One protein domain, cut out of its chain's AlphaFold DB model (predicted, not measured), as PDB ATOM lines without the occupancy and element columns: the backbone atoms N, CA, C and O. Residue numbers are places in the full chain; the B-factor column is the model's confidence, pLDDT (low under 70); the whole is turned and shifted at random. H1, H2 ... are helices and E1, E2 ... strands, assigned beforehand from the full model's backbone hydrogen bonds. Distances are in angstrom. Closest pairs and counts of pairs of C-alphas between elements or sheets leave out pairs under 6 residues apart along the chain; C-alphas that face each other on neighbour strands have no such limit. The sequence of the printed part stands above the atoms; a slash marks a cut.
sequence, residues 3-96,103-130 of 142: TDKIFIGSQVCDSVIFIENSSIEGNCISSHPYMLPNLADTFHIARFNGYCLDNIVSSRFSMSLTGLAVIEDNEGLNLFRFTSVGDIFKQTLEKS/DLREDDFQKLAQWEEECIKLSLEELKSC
ATOM      1  N   THR A   3      -5.582  35.583  22.539       87.81
ATOM      2  CA  THR A   3      -4.776  35.427  21.328       87.81
ATOM      3  C   THR A   3      -3.704  34.382  21.580       87.81
ATOM      4  O   THR A   3      -2.900  34.538  22.498       87.81
ATOM      5  N   ASP A   4      -3.704  33.320  20.784       89.75
ATOM      6  CA  ASP A   4      -2.687  32.276  20.807       89.75
ATOM      7  C   ASP A   4      -1.787  32.430  19.575       89.75
ATOM      8  O   ASP A   4      -2.267  32.612  18.455       89.75
ATOM      9  N   LYS A   5      -0.473  32.362  19.793       90.88
ATOM     10  CA  LYS A   5       0.551  32.515  18.755       90.88
ATOM     11  C   LYS A   5       1.222  31.170  18.518       90.88
ATOM     12  O   LYS A   5       1.761  30.584  19.455       90.88
ATOM     13  N   ILE A   6       1.184  30.680  17.285       93.25
ATOM     14  CA  ILE A   6       1.741  29.377  16.907       93.25
ATOM     15  C   ILE A   6       2.816  29.595  15.848       93.25
ATOM     16  O   ILE A   6       2.616  30.357  14.908       93.25
ATOM     17  N   PHE A   7       3.941  28.902  15.989       94.44
ATOM     18  CA  PHE A   7       5.042  28.938  15.034       94.44
ATOM     19  C   PHE A   7       5.329  27.525  14.545       94.44
ATOM     20  O   PHE A   7       5.481  26.606  15.348       94.44
ATOM     21  N   ILE A   8       5.390  27.352  13.228       94.94
ATOM     22  CA  ILE A   8       5.613  26.060  12.580       94.94
ATOM     23  C   ILE A   8       6.805  26.203  11.644       94.94
ATOM     24  O   ILE A   8       6.739  26.960  10.679       94.94
ATOM     25  N   GLY A   9       7.890  25.489  11.933       93.88
ATOM     26  CA  GLY A   9       9.089  25.453  11.095       93.88
ATOM     27  C   GLY A   9       9.140  24.208  10.211       93.88
ATOM     28  O   GLY A   9       8.789  23.116  10.656       93.88
ATOM     29  N   SER A  10       9.610  24.362   8.972       91.81
ATOM     30  CA  SER A  10       9.860  23.261   8.038       91.81
ATOM     31  C   SER A  10      11.348  22.945   7.942       91.81
ATOM     32  O   SER A  10      12.147  23.808   7.589       91.81
ATOM     33  N   GLN A  11      11.720  21.686   8.172       90.06
ATOM     34  CA  GLN A  11      13.109  21.229   8.021       90.06
ATOM     35  C   GLN A  11      13.556  21.146   6.551       90.06
ATOM     36  O   GLN A  11      14.746  21.205   6.260       90.06
ATOM     37  N   VAL A  12      12.602  21.001   5.623       86.00
ATOM     38  CA  VAL A  12      12.881  20.782   4.194       86.00
ATOM     39  C   VAL A  12      13.151  22.093   3.463       86.00
ATOM     40  O   VAL A  12      14.003  22.138   2.584       86.00
ATOM     41  N   CYS A  13      12.416  23.152   3.804       83.25
ATOM     42  CA  CYS A  13      12.453  24.423   3.075       83.25
ATOM     43  C   CYS A  13      12.775  25.639   3.958       83.25
ATOM     44  O   CYS A  13      12.583  26.763   3.506       83.25
ATOM     45  N   ASP A  14      13.190  25.419   5.214       84.81
ATOM     46  CA  ASP A  14      13.545  26.455   6.210       84.81
ATOM     47  C   ASP A  14      12.464  27.539   6.426       84.81
ATOM     48  O   ASP A  14      12.684  28.615   6.977       84.81
ATOM     49  N   SER A  15      11.236  27.267   5.984       89.50
ATOM     50  CA  SER A  15      10.136  28.217   6.086       89.50
ATOM     51  C   SER A  15       9.532  28.159   7.481       89.50
ATOM     52  O   SER A  15       9.299  27.070   8.015       89.50
ATOM     53  N   VAL A  16       9.228  29.328   8.046       92.81
ATOM     54  CA  VAL A  16       8.497  29.441   9.309       92.81
ATOM     55  C   VAL A  16       7.157  30.113   9.061       92.81
ATOM     56  O   VAL A  16       7.089  31.226   8.546       92.81
ATOM     57  N   ILE A  17       6.085  29.429   9.450       93.62
ATOM     58  CA  ILE A  17       4.722  29.951   9.415       93.62
ATOM     59  C   ILE A  17       4.355  30.403  10.826       93.62
ATOM     60  O   ILE A  17       4.395  29.611  11.769       93.62
ATOM     61  N   PHE A  18       3.992  31.672  10.961       93.31
ATOM     62  CA  PHE A  18       3.404  32.255  12.157       93.31
ATOM     63  C   PHE A  18       1.881  32.265  12.013       93.31
ATOM     64  O   PHE A  18       1.361  32.717  11.002       93.31
ATOM     65  N   ILE A  19       1.153  31.762  13.003       92.25
ATOM     66  CA  ILE A  19      -0.309  31.741  13.011       92.25
ATOM     67  C   ILE A  19      -0.792  32.480  14.252       92.25
ATOM     68  O   ILE A  19      -0.471  32.090  15.379       92.25
ATOM     69  N   GLU A  20      -1.595  33.517  14.036       91.62
ATOM     70  CA  GLU A  20      -2.282  34.235  15.102       91.62
ATOM     71  C   GLU A  20      -3.743  33.785  15.176       91.62
ATOM     72  O   GLU A  20      -4.536  34.021  14.260       91.62
ATOM     73  N   ASN A  21      -4.095  33.123  16.278       92.31
ATOM     74  CA  ASN A  21      -5.448  32.658  16.549       92.31
ATOM     75  C   ASN A  21      -6.110  33.561  17.580       92.31
ATOM     76  O   ASN A  21      -5.626  33.675  18.704       92.31
ATOM     77  N   SER A  22      -7.255  34.136  17.235       92.62
ATOM     78  CA  SER A  22      -8.105  34.828  18.202       92.62
ATOM     79  C   SER A  22      -9.228  33.906  18.653       92.62
ATOM     80  O   SER A  22      -9.894  33.281  17.829       92.62
ATOM     81  N   SER A  23      -9.474  33.831  19.959       92.69
ATOM     82  CA  SER A  23     -10.542  33.022  20.542       92.69
ATOM     83  C   SER A  23     -11.396  33.787  21.555       92.69
ATOM     84  O   SER A  23     -10.942  34.690  22.273       92.69
ATOM     85  N   ILE A  24     -12.675  33.417  21.606       92.75
ATOM     86  CA  ILE A  24     -13.658  33.878  22.590       92.75
ATOM     87  C   ILE A  24     -14.283  32.631  23.208       92.75
ATOM     88  O   ILE A  24     -14.753  31.756  22.488       92.75
ATOM     89  N   GLU A  25     -14.238  32.530  24.540       87.38
ATOM     90  CA  GLU A  25     -14.832  31.408  25.291       87.38
ATOM     91  C   GLU A  25     -14.349  30.018  24.826       87.38
ATOM     92  O   GLU A  25     -15.080  29.035  24.870       87.38
ATOM     93  N   GLY A  26     -13.095  29.930  24.367       80.31
ATOM     94  CA  GLY A  26     -12.486  28.684  23.885       80.31
ATOM     95  C   GLY A  26     -12.769  28.351  22.417       80.31
ATOM     96  O   GLY A  26     -12.137  27.448  21.878       80.31
ATOM     97  N   ASN A  27     -13.637  29.107  21.742       86.38
ATOM     98  CA  ASN A  27     -13.884  28.961  20.311       86.38
ATOM     99  C   ASN A  27     -12.957  29.882  19.513       86.38
ATOM    100  O   ASN A  27     -12.912  31.090  19.760       86.38
ATOM    101  N   CYS A  28     -12.222  29.320  18.551       87.75
ATOM    102  CA  CYS A  28     -11.421  30.097  17.606       87.75
ATOM    103  C   CYS A  28     -12.356  30.878  16.675       87.75
ATOM    104  O   CYS A  28     -13.192  30.285  15.995       87.75
ATOM    105  N   ILE A  29     -12.227  32.202  16.670       91.25
ATOM    106  CA  ILE A  29     -13.037  33.107  15.846       91.25
ATOM    107  C   ILE A  29     -12.295  33.574  14.592       91.25
ATOM    108  O   ILE A  29     -12.931  33.930  13.604       91.25
ATOM    109  N   SER A  30     -10.962  33.577  14.614       90.56
ATOM    110  CA  SER A  30     -10.137  33.907  13.455       90.56
ATOM    111  C   SER A  30      -8.752  33.283  13.576       90.56
ATOM    112  O   SER A  30      -8.225  33.118  14.678       90.56
ATOM    113  N   SER A  31      -8.177  32.936  12.427       90.44
ATOM    114  CA  SER A  31      -6.838  32.374  12.298       90.44
ATOM    115  C   SER A  31      -6.177  33.006  11.084       90.44
ATOM    116  O   SER A  31      -6.706  32.905   9.975       90.44
ATOM    117  N   HIS A  32      -5.053  33.682  11.300       88.81
ATOM    118  CA  HIS A  32      -4.311  34.350  10.236       88.81
ATOM    119  C   HIS A  32      -2.904  33.754  10.146       88.81
ATOM    120  O   HIS A  32      -2.093  33.980  11.049       88.81
ATOM    121  N   PRO A  33      -2.615  32.951   9.106       91.31
ATOM    122  CA  PRO A  33      -1.276  32.451   8.847       91.31
ATOM    123  C   PRO A  33      -0.445  33.481   8.069       91.31
ATOM    124  O   PRO A  33      -0.888  34.027   7.060       91.31
ATOM    125  N   TYR A  34       0.791  33.677   8.506       89.06
ATOM    126  CA  TYR A  34       1.798  34.540   7.904       89.06
ATOM    127  C   TYR A  34       3.060  33.723   7.651       89.06
ATOM    128  O   TYR A  34       3.571  33.054   8.551       89.06
ATOM    129  N   MET A  35       3.585  33.779   6.431       88.88
ATOM    130  CA  MET A  35       4.904  33.227   6.141       88.88
ATOM    131  C   MET A  35       5.956  34.260   6.534       88.88
ATOM    132  O   MET A  35       5.929  35.387   6.041       88.88
ATOM    133  N   LEU A  36       6.855  33.890   7.441       88.69
ATOM    134  CA  LEU A  36       7.949  34.763   7.846       88.69
ATOM    135  C   LEU A  36       9.073  34.721   6.799       88.69
ATOM    136  O   LEU A  36       9.296  33.661   6.207       88.69
ATOM    137  N   PRO A  37       9.823  35.825   6.615       84.94
ATOM    138  CA  PRO A  37      11.017  35.839   5.775       84.94
ATOM    139  C   PRO A  37      11.976  34.704   6.143       84.94
ATOM    140  O   PRO A  37      12.280  34.495   7.330       84.94
ATOM    141  N   ASN A  38      12.425  33.952   5.141       84.69
ATOM    142  CA  ASN A  38      13.398  32.882   5.341       84.69
ATOM    143  C   ASN A  38      14.820  33.475   5.460       84.69
ATOM    144  O   ASN A  38      15.047  34.644   5.141       84.69
ATOM    145  N   LEU A  39      15.776  32.691   5.965       86.44
ATOM    146  CA  LEU A  39      17.148  33.176   6.161       86.44
ATOM    147  C   LEU A  39      17.869  33.456   4.833       86.44
ATOM    148  O   LEU A  39      18.698  34.363   4.764       86.44
ATOM    149  N   ALA A  40      17.536  32.706   3.781       86.06
ATOM    150  CA  ALA A  40      18.123  32.878   2.458       86.06
ATOM    151  C   ALA A  40      17.755  34.235   1.838       86.06
ATOM    152  O   ALA A  40      18.623  34.896   1.277       86.06
ATOM    153  N   ASP A  41      16.517  34.702   1.995       85.31
ATOM    154  CA  ASP A  41      16.051  36.001   1.508       85.31
ATOM    155  C   ASP A  41      16.832  37.133   2.187       85.31
ATOM    156  O   ASP A  41      17.341  38.033   1.519       85.31
ATOM    157  N   THR A  42      17.013  37.048   3.511       83.31
ATOM    158  CA  THR A  42      17.836  37.993   4.281       83.31
ATOM    159  C   THR A  42      19.283  38.004   3.789       83.31
ATOM    160  O   THR A  42      19.864  39.069   3.575       83.31
ATOM    161  N   PHE A  43      19.861  36.830   3.541       88.25
ATOM    162  CA  PHE A  43      21.208  36.708   2.991       88.25
ATOM    163  C   PHE A  43      21.322  37.290   1.575       88.25
ATOM    164  O   PHE A  43      22.292  37.978   1.258       88.25
ATOM    165  N   HIS A  44      20.318  37.074   0.726       88.62
ATOM    166  CA  HIS A  44      20.269  37.648  -0.614       88.62
ATOM    167  C   HIS A  44      20.221  39.177  -0.579       88.62
ATOM    168  O   HIS A  44      20.939  39.816  -1.351       88.62
ATOM    169  N   ILE A  45      19.446  39.764   0.336       87.94
ATOM    170  CA  ILE A  45      19.406  41.217   0.548       87.94
ATOM    171  C   ILE A  45      20.781  41.728   0.999       87.94
ATOM    172  O   ILE A  45      21.274  42.712   0.448       87.94
ATOM    173  N   ALA A  46      21.444  41.050   1.939       87.25
ATOM    174  CA  ALA A  46      22.792  41.420   2.376       87.25
ATOM    175  C   ALA A  46      23.807  41.407   1.226       87.25
ATOM    176  O   ALA A  46      24.512  42.395   1.012       87.25
ATOM    177  N   ARG A  47      23.803  40.348   0.409       89.75
ATOM    178  CA  ARG A  47      24.670  40.245  -0.775       89.75
ATOM    179  C   ARG A  47      24.399  41.316  -1.810       89.75
ATOM    180  O   ARG A  47      25.343  41.853  -2.387       89.75
ATOM    181  N   PHE A  48      23.130  41.637  -2.041       88.94
ATOM    182  CA  PHE A  48      22.755  42.709  -2.954       88.94
ATOM    183  C   PHE A  48      23.318  44.068  -2.504       88.94
ATOM    184  O   PHE A  48      23.716  44.869  -3.345       88.94
ATOM    185  N   ASN A  49      23.431  44.291  -1.192       87.00
ATOM    186  CA  ASN A  49      24.016  45.497  -0.601       87.00
ATOM    187  C   ASN A  49      25.551  45.445  -0.441       87.00
ATOM    188  O   ASN A  49      26.136  46.373   0.107       87.00
ATOM    189  N   GLY A  50      26.222  44.400  -0.943       87.25
ATOM    190  CA  GLY A  50      27.685  44.285  -0.915       87.25
ATOM    191  C   GLY A  50      28.271  43.641   0.345       87.25
ATOM    192  O   GLY A  50      29.487  43.667   0.514       87.25
ATOM    193  N   TYR A  51      27.437  43.042   1.198       86.56
ATOM    194  CA  TYR A  51      27.851  42.323   2.406       86.56
ATOM    195  C   TYR A  51      27.837  40.800   2.197       86.56
ATOM    196  O   TYR A  51      27.127  40.291   1.331       86.56
ATOM    197  N   CYS A  52      28.599  40.059   3.006       83.19
ATOM    198  CA  CYS A  52      28.645  38.591   3.004       83.19
ATOM    199  C   CYS A  52      28.927  37.953   1.628       83.19
ATOM    200  O   CYS A  52      28.117  37.184   1.091       83.19
ATOM    201  N   LEU A  53      30.050  38.331   1.018       84.44
ATOM    202  CA  LEU A  53      30.398  37.951  -0.355       84.44
ATOM    203  C   LEU A  53      31.183  36.638  -0.461       84.44
ATOM    204  O   LEU A  53      31.296  36.096  -1.565       84.44
ATOM    205  N   ASP A  54      31.715  36.124   0.645       86.81
ATOM    206  CA  ASP A  54      32.452  34.870   0.675       86.81
ATOM    207  C   ASP A  54      31.500  33.676   0.475       86.81
ATOM    208  O   ASP A  54      30.355  33.618   0.936       86.81
ATOM    209  N   ASN A  55      31.972  32.670  -0.252       83.75
ATOM    210  CA  ASN A  55      31.175  31.477  -0.511       83.75
ATOM    211  C   ASN A  55      31.055  30.582   0.728       83.75
ATOM    212  O   ASN A  55      30.138  29.760   0.785       83.75
ATOM    213  N   ILE A  56      31.933  30.746   1.722       83.56
ATOM    214  CA  ILE A  56      31.920  29.945   2.941       83.56
ATOM    215  C   ILE A  56      30.632  30.129   3.739       83.56
ATOM    216  O   ILE A  56      30.100  29.164   4.280       83.56
ATOM    217  N   VAL A  57      30.089  31.348   3.755       87.06
ATOM    218  CA  VAL A  57      28.839  31.656   4.453       87.06
ATOM    219  C   VAL A  57      27.612  31.246   3.642       87.06
ATOM    220  O   VAL A  57      26.591  30.891   4.226       87.06
ATOM    221  N   SER A  58      27.715  31.192   2.308       86.19
ATOM    222  CA  SER A  58      26.584  30.847   1.430       86.19
ATOM    223  C   SER A  58      26.000  29.467   1.726       86.19
ATOM    224  O   SER A  58      24.785  29.297   1.696       86.19
ATOM    225  N   SER A  59      26.846  28.478   2.026       86.19
ATOM    226  CA  SER A  59      26.373  27.132   2.362       86.19
ATOM    227  C   SER A  59      25.691  27.082   3.729       86.19
ATOM    228  O   SER A  59      24.791  26.278   3.925       86.19
ATOM    229  N   ARG A  60      26.061  27.949   4.678       88.56
ATOM    230  CA  ARG A  60      25.494  27.944   6.037       88.56
ATOM    231  C   ARG A  60      24.047  28.449   6.056       88.56
ATOM    232  O   ARG A  60      23.235  27.934   6.819       88.56
ATOM    233  N   PHE A  61      23.701  29.363   5.146       88.19
ATOM    234  CA  PHE A  61      22.328  29.847   4.935       88.19
ATOM    235  C   PHE A  61      21.406  28.862   4.199       88.19
ATOM    236  O   PHE A  61      20.202  29.092   4.149       88.19
ATOM    237  N   SER A  62      21.937  27.770   3.637       86.00
ATOM    238  CA  SER A  62      21.135  26.712   3.003       86.00
ATOM    239  C   SER A  62      20.984  25.458   3.869       86.00
ATOM    240  O   SER A  62      20.491  24.430   3.399       86.00
ATOM    241  N   MET A  63      21.404  25.526   5.135       89.44
ATOM    242  CA  MET A  63      21.345  24.402   6.066       89.44
ATOM    243  C   MET A  63      19.935  24.199   6.615       89.44
ATOM    244  O   MET A  63      19.211  25.150   6.895       89.44
ATOM    245  N   SER A  64      19.552  22.937   6.804       89.56
ATOM    246  CA  SER A  64      18.212  22.578   7.266       89.56
ATOM    247  C   SER A  64      17.929  23.100   8.673       89.56
ATOM    248  O   SER A  64      18.767  22.980   9.573       89.56
ATOM    249  N   LEU A  65      16.705  23.589   8.883       93.06
ATOM    250  CA  LEU A  65      16.173  23.903  10.205       93.06
ATOM    251  C   LEU A  65      16.074  22.623  11.044       93.06
ATOM    252  O   LEU A  65      15.395  21.674  10.661       93.06
ATOM    253  N   THR A  66      16.712  22.597  12.208       94.81
ATOM    254  CA  THR A  66      16.657  21.473  13.158       94.81
ATOM    255  C   THR A  66      15.918  21.820  14.444       94.81
ATOM    256  O   THR A  66      15.396  20.927  15.110       94.81
ATOM    257  N   GLY A  67      15.808  23.107  14.769       94.00
ATOM    258  CA  GLY A  67      15.121  23.583  15.961       94.00
ATOM    259  C   GLY A  67      14.475  24.942  15.748       94.00
ATOM    260  O   GLY A  67      14.920  25.740  14.922       94.00
ATOM    261  N   LEU A  68      13.437  25.210  16.535       95.38
ATOM    262  CA  LEU A  68      12.734  26.484  16.563       95.38
ATOM    263  C   LEU A  68      12.385  26.822  18.012       95.38
ATOM    264  O   LEU A  68      11.802  25.991  18.710       95.38
ATOM    265  N   ALA A  69      12.720  28.027  18.462       95.38
ATOM    266  CA  ALA A  69      12.331  28.526  19.777       95.38
ATOM    267  C   ALA A  69      11.799  29.955  19.677       95.38
ATOM    268  O   ALA A  69      12.211  30.714  18.803       95.38
ATOM    269  N   VAL A  70      10.885  30.324  20.573       93.81
ATOM    270  CA  VAL A  70      10.293  31.665  20.619       93.81
ATOM    271  C   VAL A  70      10.329  32.179  22.045       93.81
ATOM    272  O   VAL A  70       9.899  31.482  22.963       93.81
ATOM    273  N   ILE A  71      10.834  33.397  22.218       93.75
ATOM    274  CA  ILE A  71      10.909  34.082  23.508       93.75
ATOM    275  C   ILE A  71      10.276  35.462  23.354       93.75
ATOM    276  O   ILE A  71      10.682  36.239  22.492       93.75
ATOM    277  N   GLU A  72       9.280  35.763  24.184       89.94
ATOM    278  CA  GLU A  72       8.687  37.099  24.267       89.94
ATOM    279  C   GLU A  72       9.434  37.926  25.317       89.94
ATOM    280  O   GLU A  72       9.608  37.479  26.451       89.94
ATOM    281  N   ASP A  73       9.873  39.123  24.935       87.88
ATOM    282  CA  ASP A  73      10.484  40.104  25.831       87.88
ATOM    283  C   ASP A  73       9.896  41.511  25.605       87.88
ATOM    284  O   ASP A  73       8.836  41.680  24.995       87.88
ATOM    285  N   ASN A  74      10.554  42.534  26.155       83.56
ATOM    286  CA  ASN A  74      10.107  43.922  26.030       83.56
ATOM    287  C   ASN A  74      10.251  44.476  24.601       83.56
ATOM    288  O   ASN A  74       9.564  45.442  24.273       83.56
ATOM    289  N   GLU A  75      11.124  43.895  23.773       77.19
ATOM    290  CA  GLU A  75      11.386  44.322  22.392       77.19
ATOM    291  C   GLU A  75      10.415  43.663  21.403       77.19
ATOM    292  O   GLU A  75      10.092  44.240  20.367       77.19
ATOM    293  N   GLY A  76       9.884  42.484  21.734       86.38
ATOM    294  CA  GLY A  76       8.870  41.812  20.930       86.38
ATOM    295  C   GLY A  76       8.942  40.296  21.039       86.38
ATOM    296  O   GLY A  76       9.258  39.737  22.090       86.38
ATOM    297  N   LEU A  77       8.606  39.615  19.943       89.56
ATOM    298  CA  LEU A  77       8.761  38.164  19.846       89.56
ATOM    299  C   LEU A  77      10.078  37.850  19.153       89.56
ATOM    300  O   LEU A  77      10.279  38.202  17.996       89.56
ATOM    301  N   ASN A  78      10.957  37.145  19.848       92.12
ATOM    302  CA  ASN A  78      12.246  36.733  19.324       92.12
ATOM    303  C   ASN A  78      12.170  35.267  18.911       92.12
ATOM    304  O   ASN A  78      12.043  34.378  19.754       92.12
ATOM    305  N   LEU A  79      12.237  35.032  17.607       93.06
ATOM    306  CA  LEU A  79      12.285  33.720  16.986       93.06
ATOM    307  C   LEU A  79      13.746  33.295  16.811       93.06
ATOM    308  O   LEU A  79      14.531  34.007  16.191       93.06
ATOM    309  N   PHE A  80      14.092  32.118  17.312       94.44
ATOM    310  CA  PHE A  80      15.407  31.508  17.166       94.44
ATOM    311  C   PHE A  80      15.306  30.282  16.265       94.44
ATOM    312  O   PHE A  80      14.550  29.352  16.561       94.44
ATOM    313  N   ARG A  81      16.072  30.286  15.174       93.81
ATOM    314  CA  ARG A  81      16.191  29.187  14.211       93.81
ATOM    315  C   ARG A  81      17.536  28.508  14.407       93.81
ATOM    316  O   ARG A  81      18.561  29.183  14.393       93.81
ATOM    317  N   PHE A  82      17.519  27.192  14.577       94.44
ATOM    318  CA  PHE A  82      18.721  26.382  14.751       94.44
ATOM    319  C   PHE A  82      18.966  25.587  13.474       94.44
ATOM    320  O   PHE A  82      18.057  24.890  13.020       94.44
ATOM    321  N   THR A  83      20.162  25.663  12.901       92.69
ATOM    322  CA  THR A  83      20.498  24.929  11.671       92.69
ATOM    323  C   THR A  83      21.226  23.620  11.965       92.69
ATOM    324  O   THR A  83      21.718  23.386  13.069       92.69
ATOM    325  N   SER A  84      21.316  22.734  10.974       91.00
ATOM    326  CA  SER A  84      22.014  21.446  11.088       91.00
ATOM    327  C   SER A  84      23.522  21.556  11.330       91.00
ATOM    328  O   SER A  84      24.134  20.582  11.758       91.00
ATOM    329  N   VAL A  85      24.120  22.720  11.075       89.38
ATOM    330  CA  VAL A  85      25.542  23.001  11.346       89.38
ATOM    331  C   VAL A  85      25.762  23.694  12.691       89.38
ATOM    332  O   VAL A  85      26.882  24.090  12.998       89.38
ATOM    333  N   GLY A  86      24.705  23.834  13.499       89.12
ATOM    334  CA  GLY A  86      24.772  24.410  14.840       89.12
ATOM    335  C   GLY A  86      24.672  25.934  14.895       89.12
ATOM    336  O   GLY A  86      24.848  26.494  15.975       89.12
ATOM    337  N   ASP A  87      24.369  26.610  13.781       91.06
ATOM    338  CA  ASP A  87      24.129  28.055  13.812       91.06
ATOM    339  C   ASP A  87      22.781  28.386  14.437       91.06
ATOM    340  O   ASP A  87      21.809  27.635  14.311       91.06
ATOM    341  N   ILE A  88      22.729  29.555  15.074       92.94
ATOM    342  CA  ILE A  88      21.528  30.093  15.703       92.94
ATOM    343  C   ILE A  88      21.258  31.474  15.118       92.94
ATOM    344  O   ILE A  88      22.015  32.416  15.352       92.94
ATOM    345  N   PHE A  89      20.146  31.605  14.403       90.94
ATOM    346  CA  PHE A  89      19.696  32.873  13.839       90.94
ATOM    347  C   PHE A  89      18.535  33.432  14.657       90.94
ATOM    348  O   PHE A  89      17.558  32.726  14.918       90.94
ATOM    349  N   LYS A  90      18.635  34.707  15.047       91.19
ATOM    350  CA  LYS A  90      17.592  35.440  15.775       91.19
ATOM    351  C   LYS A  90      16.835  36.353  14.809       91.19
ATOM    352  O   LYS A  90      17.447  37.181  14.145       91.19
ATOM    353  N   GLN A  91      15.512  36.247  14.793       88.38
ATOM    354  CA  GLN A  91      14.609  37.175  14.116       88.38
ATOM    355  C   GLN A  91      13.670  37.803  15.148       88.38
ATOM    356  O   GLN A  91      12.963  37.085  15.856       88.38
ATOM    357  N   THR A  92      13.645  39.131  15.234       87.69
ATOM    358  CA  THR A  92      12.713  39.859  16.106       87.69
ATOM    359  C   THR A  92      11.487  40.271  15.301       87.69
ATOM    360  O   THR A  92      11.606  40.892  14.250       87.69
ATOM    361  N   LEU A  93      10.304  39.892  15.776       85.06
ATOM    362  CA  LEU A  93       9.020  40.296  15.218       85.06
ATOM    363  C   LEU A  93       8.491  41.458  16.058       85.06
ATOM    364  O   LEU A  93       8.098  41.273  17.217       85.06
ATOM    365  N   GLU A  94       8.502  42.656  15.478       76.50
ATOM    366  CA  GLU A  94       7.938  43.838  16.119       76.50
ATOM    367  C   GLU A  94       6.404  43.758  16.152       76.50
ATOM    368  O   GLU A  94       5.757  43.241  15.240       76.50
ATOM    369  N   LYS A  95       5.789  44.303  17.209       58.59
ATOM    370  CA  LYS A  95       4.319  44.331  17.381       58.59
ATOM    371  C   LYS A  95       3.584  45.159  16.317       58.59
ATOM    372  O   LYS A  95       2.361  45.096  16.238       58.59
ATOM    373  N   SER A  96       4.315  45.941  15.529       53.81
ATOM    374  CA  SER A  96       3.815  46.825  14.484       53.81
ATOM    375  C   SER A  96       4.431  46.384  13.160       53.81
ATOM    376  O   SER A  96       5.478  46.887  12.766       53.81
ATOM    377  N   ASP A 103      13.655  45.821   5.627       66.12
ATOM    378  CA  ASP A 103      15.039  46.190   5.366       66.12
ATOM    379  C   ASP A 103      15.918  45.873   6.580       66.12
ATOM    380  O   ASP A 103      15.634  46.243   7.721       66.12
ATOM    381  N   LEU A 104      17.022  45.175   6.316       73.31
ATOM    382  CA  LEU A 104      18.086  44.981   7.292       73.31
ATOM    383  C   LEU A 104      18.624  46.347   7.725       73.31
ATOM    384  O   LEU A 104      18.919  47.203   6.889       73.31
ATOM    385  N   ARG A 105      18.777  46.549   9.035       82.44
ATOM    386  CA  ARG A 105      19.388  47.774   9.555       82.44
ATOM    387  C   ARG A 105      20.890  47.733   9.299       82.44
ATOM    388  O   ARG A 105      21.484  46.660   9.219       82.44
ATOM    389  N   GLU A 106      21.519  48.905   9.276       82.31
ATOM    390  CA  GLU A 106      22.976  49.020   9.119       82.31
ATOM    391  C   GLU A 106      23.744  48.156  10.138       82.31
ATOM    392  O   GLU A 106      24.679  47.437   9.787       82.31
ATOM    393  N   ASP A 107      23.279  48.139  11.388       85.75
ATOM    394  CA  ASP A 107      23.857  47.319  12.456       85.75
ATOM    395  C   ASP A 107      23.773  45.812  12.169       85.75
ATOM    396  O   ASP A 107      24.623  45.038  12.611       85.75
ATOM    397  N   ASP A 108      22.738  45.370  11.453       85.00
ATOM    398  CA  ASP A 108      22.555  43.965  11.103       85.00
ATOM    399  C   ASP A 108      23.527  43.567   9.977       85.00
ATOM    400  O   ASP A 108      24.108  42.480  10.033       85.00
ATOM    401  N   PHE A 109      23.809  44.471   9.027       86.94
ATOM    402  CA  PHE A 109      24.866  44.272   8.027       86.94
ATOM    403  C   PHE A 109      26.258  44.181   8.659       86.94
ATOM    404  O   PHE A 109      27.039  43.299   8.298       86.94
ATOM    405  N   GLN A 110      26.566  45.033   9.641       87.94
ATOM    406  CA  GLN A 110      27.854  44.992  10.343       87.94
ATOM    407  C   GLN A 110      28.058  43.680  11.109       87.94
ATOM    408  O   GLN A 110      29.130  43.080  11.031       87.94
ATOM    409  N   LYS A 111      27.023  43.191  11.805       88.94
ATOM    410  CA  LYS A 111      27.076  41.890  12.495       88.94
ATOM    411  C   LYS A 111      27.287  40.737  11.520       88.94
ATOM    412  O   LYS A 111      28.050  39.821  11.813       88.94
ATOM    413  N   LEU A 112      26.618  40.784  10.371       87.31
ATOM    414  CA  LEU A 112      26.762  39.788   9.313       87.31
ATOM    415  C   LEU A 112      28.181  39.775   8.724       87.31
ATOM    416  O   LEU A 112      28.754  38.699   8.552       87.31
ATOM    417  N   ALA A 113      28.772  40.947   8.482       88.44
ATOM    418  CA  ALA A 113      30.156  41.067   8.025       88.44
ATOM    419  C   ALA A 113      31.151  40.521   9.059       88.44
ATOM    420  O   ALA A 113      32.025  39.726   8.719       88.44
ATOM    421  N   GLN A 114      30.979  40.871  10.338       91.38
ATOM    422  CA  GLN A 114      31.818  40.339  11.412       91.38
ATOM    423  C   GLN A 114      31.719  38.806  11.500       91.38
ATOM    424  O   GLN A 114      32.730  38.118  11.622       91.38
ATOM    425  N   TRP A 115      30.508  38.256  11.411       90.81
ATOM    426  CA  TRP A 115      30.301  36.811  11.442       90.81
ATOM    427  C   TRP A 115      30.941  36.093  10.242       90.81
ATOM    428  O   TRP A 115      31.476  34.993  10.395       90.81
ATOM    429  N   GLU A 116      30.941  36.709   9.055       91.44
ATOM    430  CA  GLU A 116      31.670  36.197   7.890       91.44
ATOM    431  C   GLU A 116      33.182  36.123   8.152       91.44
ATOM    432  O   GLU A 116      33.792  35.079   7.908       91.44
ATOM    433  N   GLU A 117      33.780  37.180   8.709       91.50
ATOM    434  CA  GLU A 117      35.203  37.188   9.076       91.50
ATOM    435  C   GLU A 117      35.546  36.075  10.080       91.50
ATOM    436  O   GLU A 117      36.563  35.386   9.935       91.50
ATOM    437  N   GLU A 118      34.681  35.852  11.074       90.88
ATOM    438  CA  GLU A 118      34.826  34.772  12.055       90.88
ATOM    439  C   GLU A 118      34.772  33.387  11.390       90.88
ATOM    440  O   GLU A 118      35.630  32.540  11.661       90.88
ATOM    441  N   CYS A 119      33.832  33.165  10.465       88.44
ATOM    442  CA  CYS A 119      33.730  31.915   9.708       88.44
ATOM    443  C   CYS A 119      34.986  31.647   8.862       88.44
ATOM    444  O   CYS A 119      35.507  30.527   8.856       88.44
ATOM    445  N   ILE A 120      35.499  32.669   8.170       88.75
ATOM    446  CA  ILE A 120      36.722  32.566   7.359       88.75
ATOM    447  C   ILE A 120      37.913  32.204   8.248       88.75
ATOM    448  O   ILE A 120      38.688  31.300   7.922       88.75
ATOM    449  N   LYS A 121      38.054  32.878   9.394       89.06
ATOM    450  CA  LYS A 121      39.145  32.623  10.335       89.06
ATOM    451  C   LYS A 121      39.118  31.187  10.858       89.06
ATOM    452  O   LYS A 121      40.155  30.525  10.819       89.06
ATOM    453  N   LEU A 122      37.954  30.699  11.292       86.62
ATOM    454  CA  LEU A 122      37.794  29.328  11.788       86.62
ATOM    455  C   LEU A 122      38.158  28.294  10.717       86.62
ATOM    456  O   LEU A 122      38.925  27.373  10.986       86.62
ATOM    457  N   SER A 123      37.707  28.495   9.481       83.75
ATOM    458  CA  SER A 123      38.049  27.619   8.353       83.75
ATOM    459  C   SER A 123      39.554  27.561   8.073       83.75
ATOM    460  O   SER A 123      40.130  26.487   7.879       83.75
ATOM    461  N   LEU A 124      40.235  28.710   8.119       84.38
ATOM    462  CA  LEU A 124      41.689  28.781   7.950       84.38
ATOM    463  C   LEU A 124      42.458  28.132   9.110       84.38
ATOM    464  O   LEU A 124      43.572  27.640   8.907       84.38
ATOM    465  N   GLU A 125      41.908  28.144  10.323       82.19
ATOM    466  CA  GLU A 125      42.479  27.458  11.485       82.19
ATOM    467  C   GLU A 125      42.286  25.936  11.396       82.19
ATOM    468  O   GLU A 125      43.240  25.190  11.624       82.19
ATOM    469  N   GLU A 126      41.114  25.460  10.967       70.31
ATOM    470  CA  GLU A 126      40.839  24.032  10.749       70.31
ATOM    471  C   GLU A 126      41.703  23.428   9.633       70.31
ATOM    472  O   GLU A 126      42.234  22.322   9.781       70.31
ATOM    473  N   LEU A 127      41.942  24.175   8.550       63.97
ATOM    474  CA  LEU A 127      42.843  23.765   7.466       63.97
ATOM    475  C   LEU A 127      44.286  23.522   7.938       63.97
ATOM    476  O   LEU A 127      44.993  22.712   7.343       63.97
ATOM    477  N   LYS A 128      44.733  24.179   9.015       59.69
ATOM    478  CA  LYS A 128      46.058  23.930   9.612       59.69
ATOM    479  C   LYS A 128      46.108  22.641  10.438       59.69
ATOM    480  O   LYS A 128      47.199  22.130  10.678       59.69
ATOM    481  N   SER A 129      44.955  22.131  10.874       59.66
ATOM    482  CA  SER A 129      44.826  20.950  11.737       59.66
ATOM    483  C   SER A 129      44.639  19.649  10.943       59.66
ATOM    484  O   SER A 129      45.106  18.585  11.353       59.66
ATOM    485  N   CYS A 130      44.021  19.716   9.759       51.59
ATOM    486  CA  CYS A 130      43.797  18.551   8.903       51.59
ATOM    487  C   CYS A 130      45.042  18.186   8.081       51.59
ATOM    488  O   CYS A 130      45.198  18.584   6.928       51.59
TER     489      CYS A 130
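What this domain is: This is residues 3 to 96 and 103 to 130 of the 142 residues of an uncharacterized protein of Oncopeltus fasciatus (UniProt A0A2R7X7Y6). The domain is a loose rod of three parts in a row: a twisted sheet of E1, E2 and E3 at one end, a second twisted sheet of E4, E5 and E6 in the middle, and the helices H1, H2 and H3 at the other end. The two sheets meet narrowly between E1 and E4, and residues 124 to 130, mostly of H3, stick out at the helical end. The printed part has 122 residues, with six named strands and three named helices in the order E1 E2 E3 H1 H2 E4 E5 E6 H3; its class is mixed. Both sheets are antiparallel, in the orders E1 - E2 - E3 and E4 - E5 - E6. The radius of gyration of the C-alphas is 17.3 A, and the spans are 63 by 30 by 24 A.

How they stand to each other: E1, residues 3 to 9, and E2, residues 16 to 24, form a hairpin, with N 6 and O 19 within hydrogen-bond range at 2.9 A. E2 and E3, residues 27 to 36, form the next hairpin, with N 34 and O 18 at 2.7 A; these three strands are a meander, each the antiparallel neighbour of the one before. H1, residues 39 to 48, is not on this sheet. H2, residues 55 to 58, and H1 are near each other. E4, residues 65 to 72, comes closest to E1 at the C-alphas of Leu 68 and Gly 9, 6.7 A. E4 and E5, residues 77 to 83, are a hairpin, with N 80 and O 69 at 2.8 A. E5 and E6, residues 88 to 93, are a hairpin, with N 79 and O 91 at 2.8 A, and E4, E5 and E6 are a second meander. H3, residues 106 to 129, touches H2 with residues 116 to 120 alone; the closest C-alphas are those of Glu 116 and Val 57, 6.4 A. H1 and H3 are close but not clearly touching, about perpendicular at 80 degrees, with Ala 46 and Phe 109 closest at 6.7 A between C-alphas. Every O i to N i+4 pair is within hydrogen-bond range in H1, 18 of 20 are in H3, and H2 is too short for such a pair.

Where its parts are: E1 begins at C-alpha 3, (-4.776, 35.427, 21.328). E2 is 26.2 A long from first to last C-alpha, E3 25.8 A, E4 20.7 A and H3 35.7 A. E3 bends by 53 degrees at residue 30. H3 ends at C-alpha 129, (44.826, 20.950, 11.737).

The domain as a whole: The C-alphas of Glu 25 and Lys 128, the two farthest apart, are 63.3 A apart. Residues 97 to 102 are not printed, and C-alphas 96 and 103 are 14.5 A apart across the cut. Of the links that are printed whole, none is long. The mean pLDDT of the printed part is 86.8; residues 95 to 96, 103 and 127 to 130 are under 70.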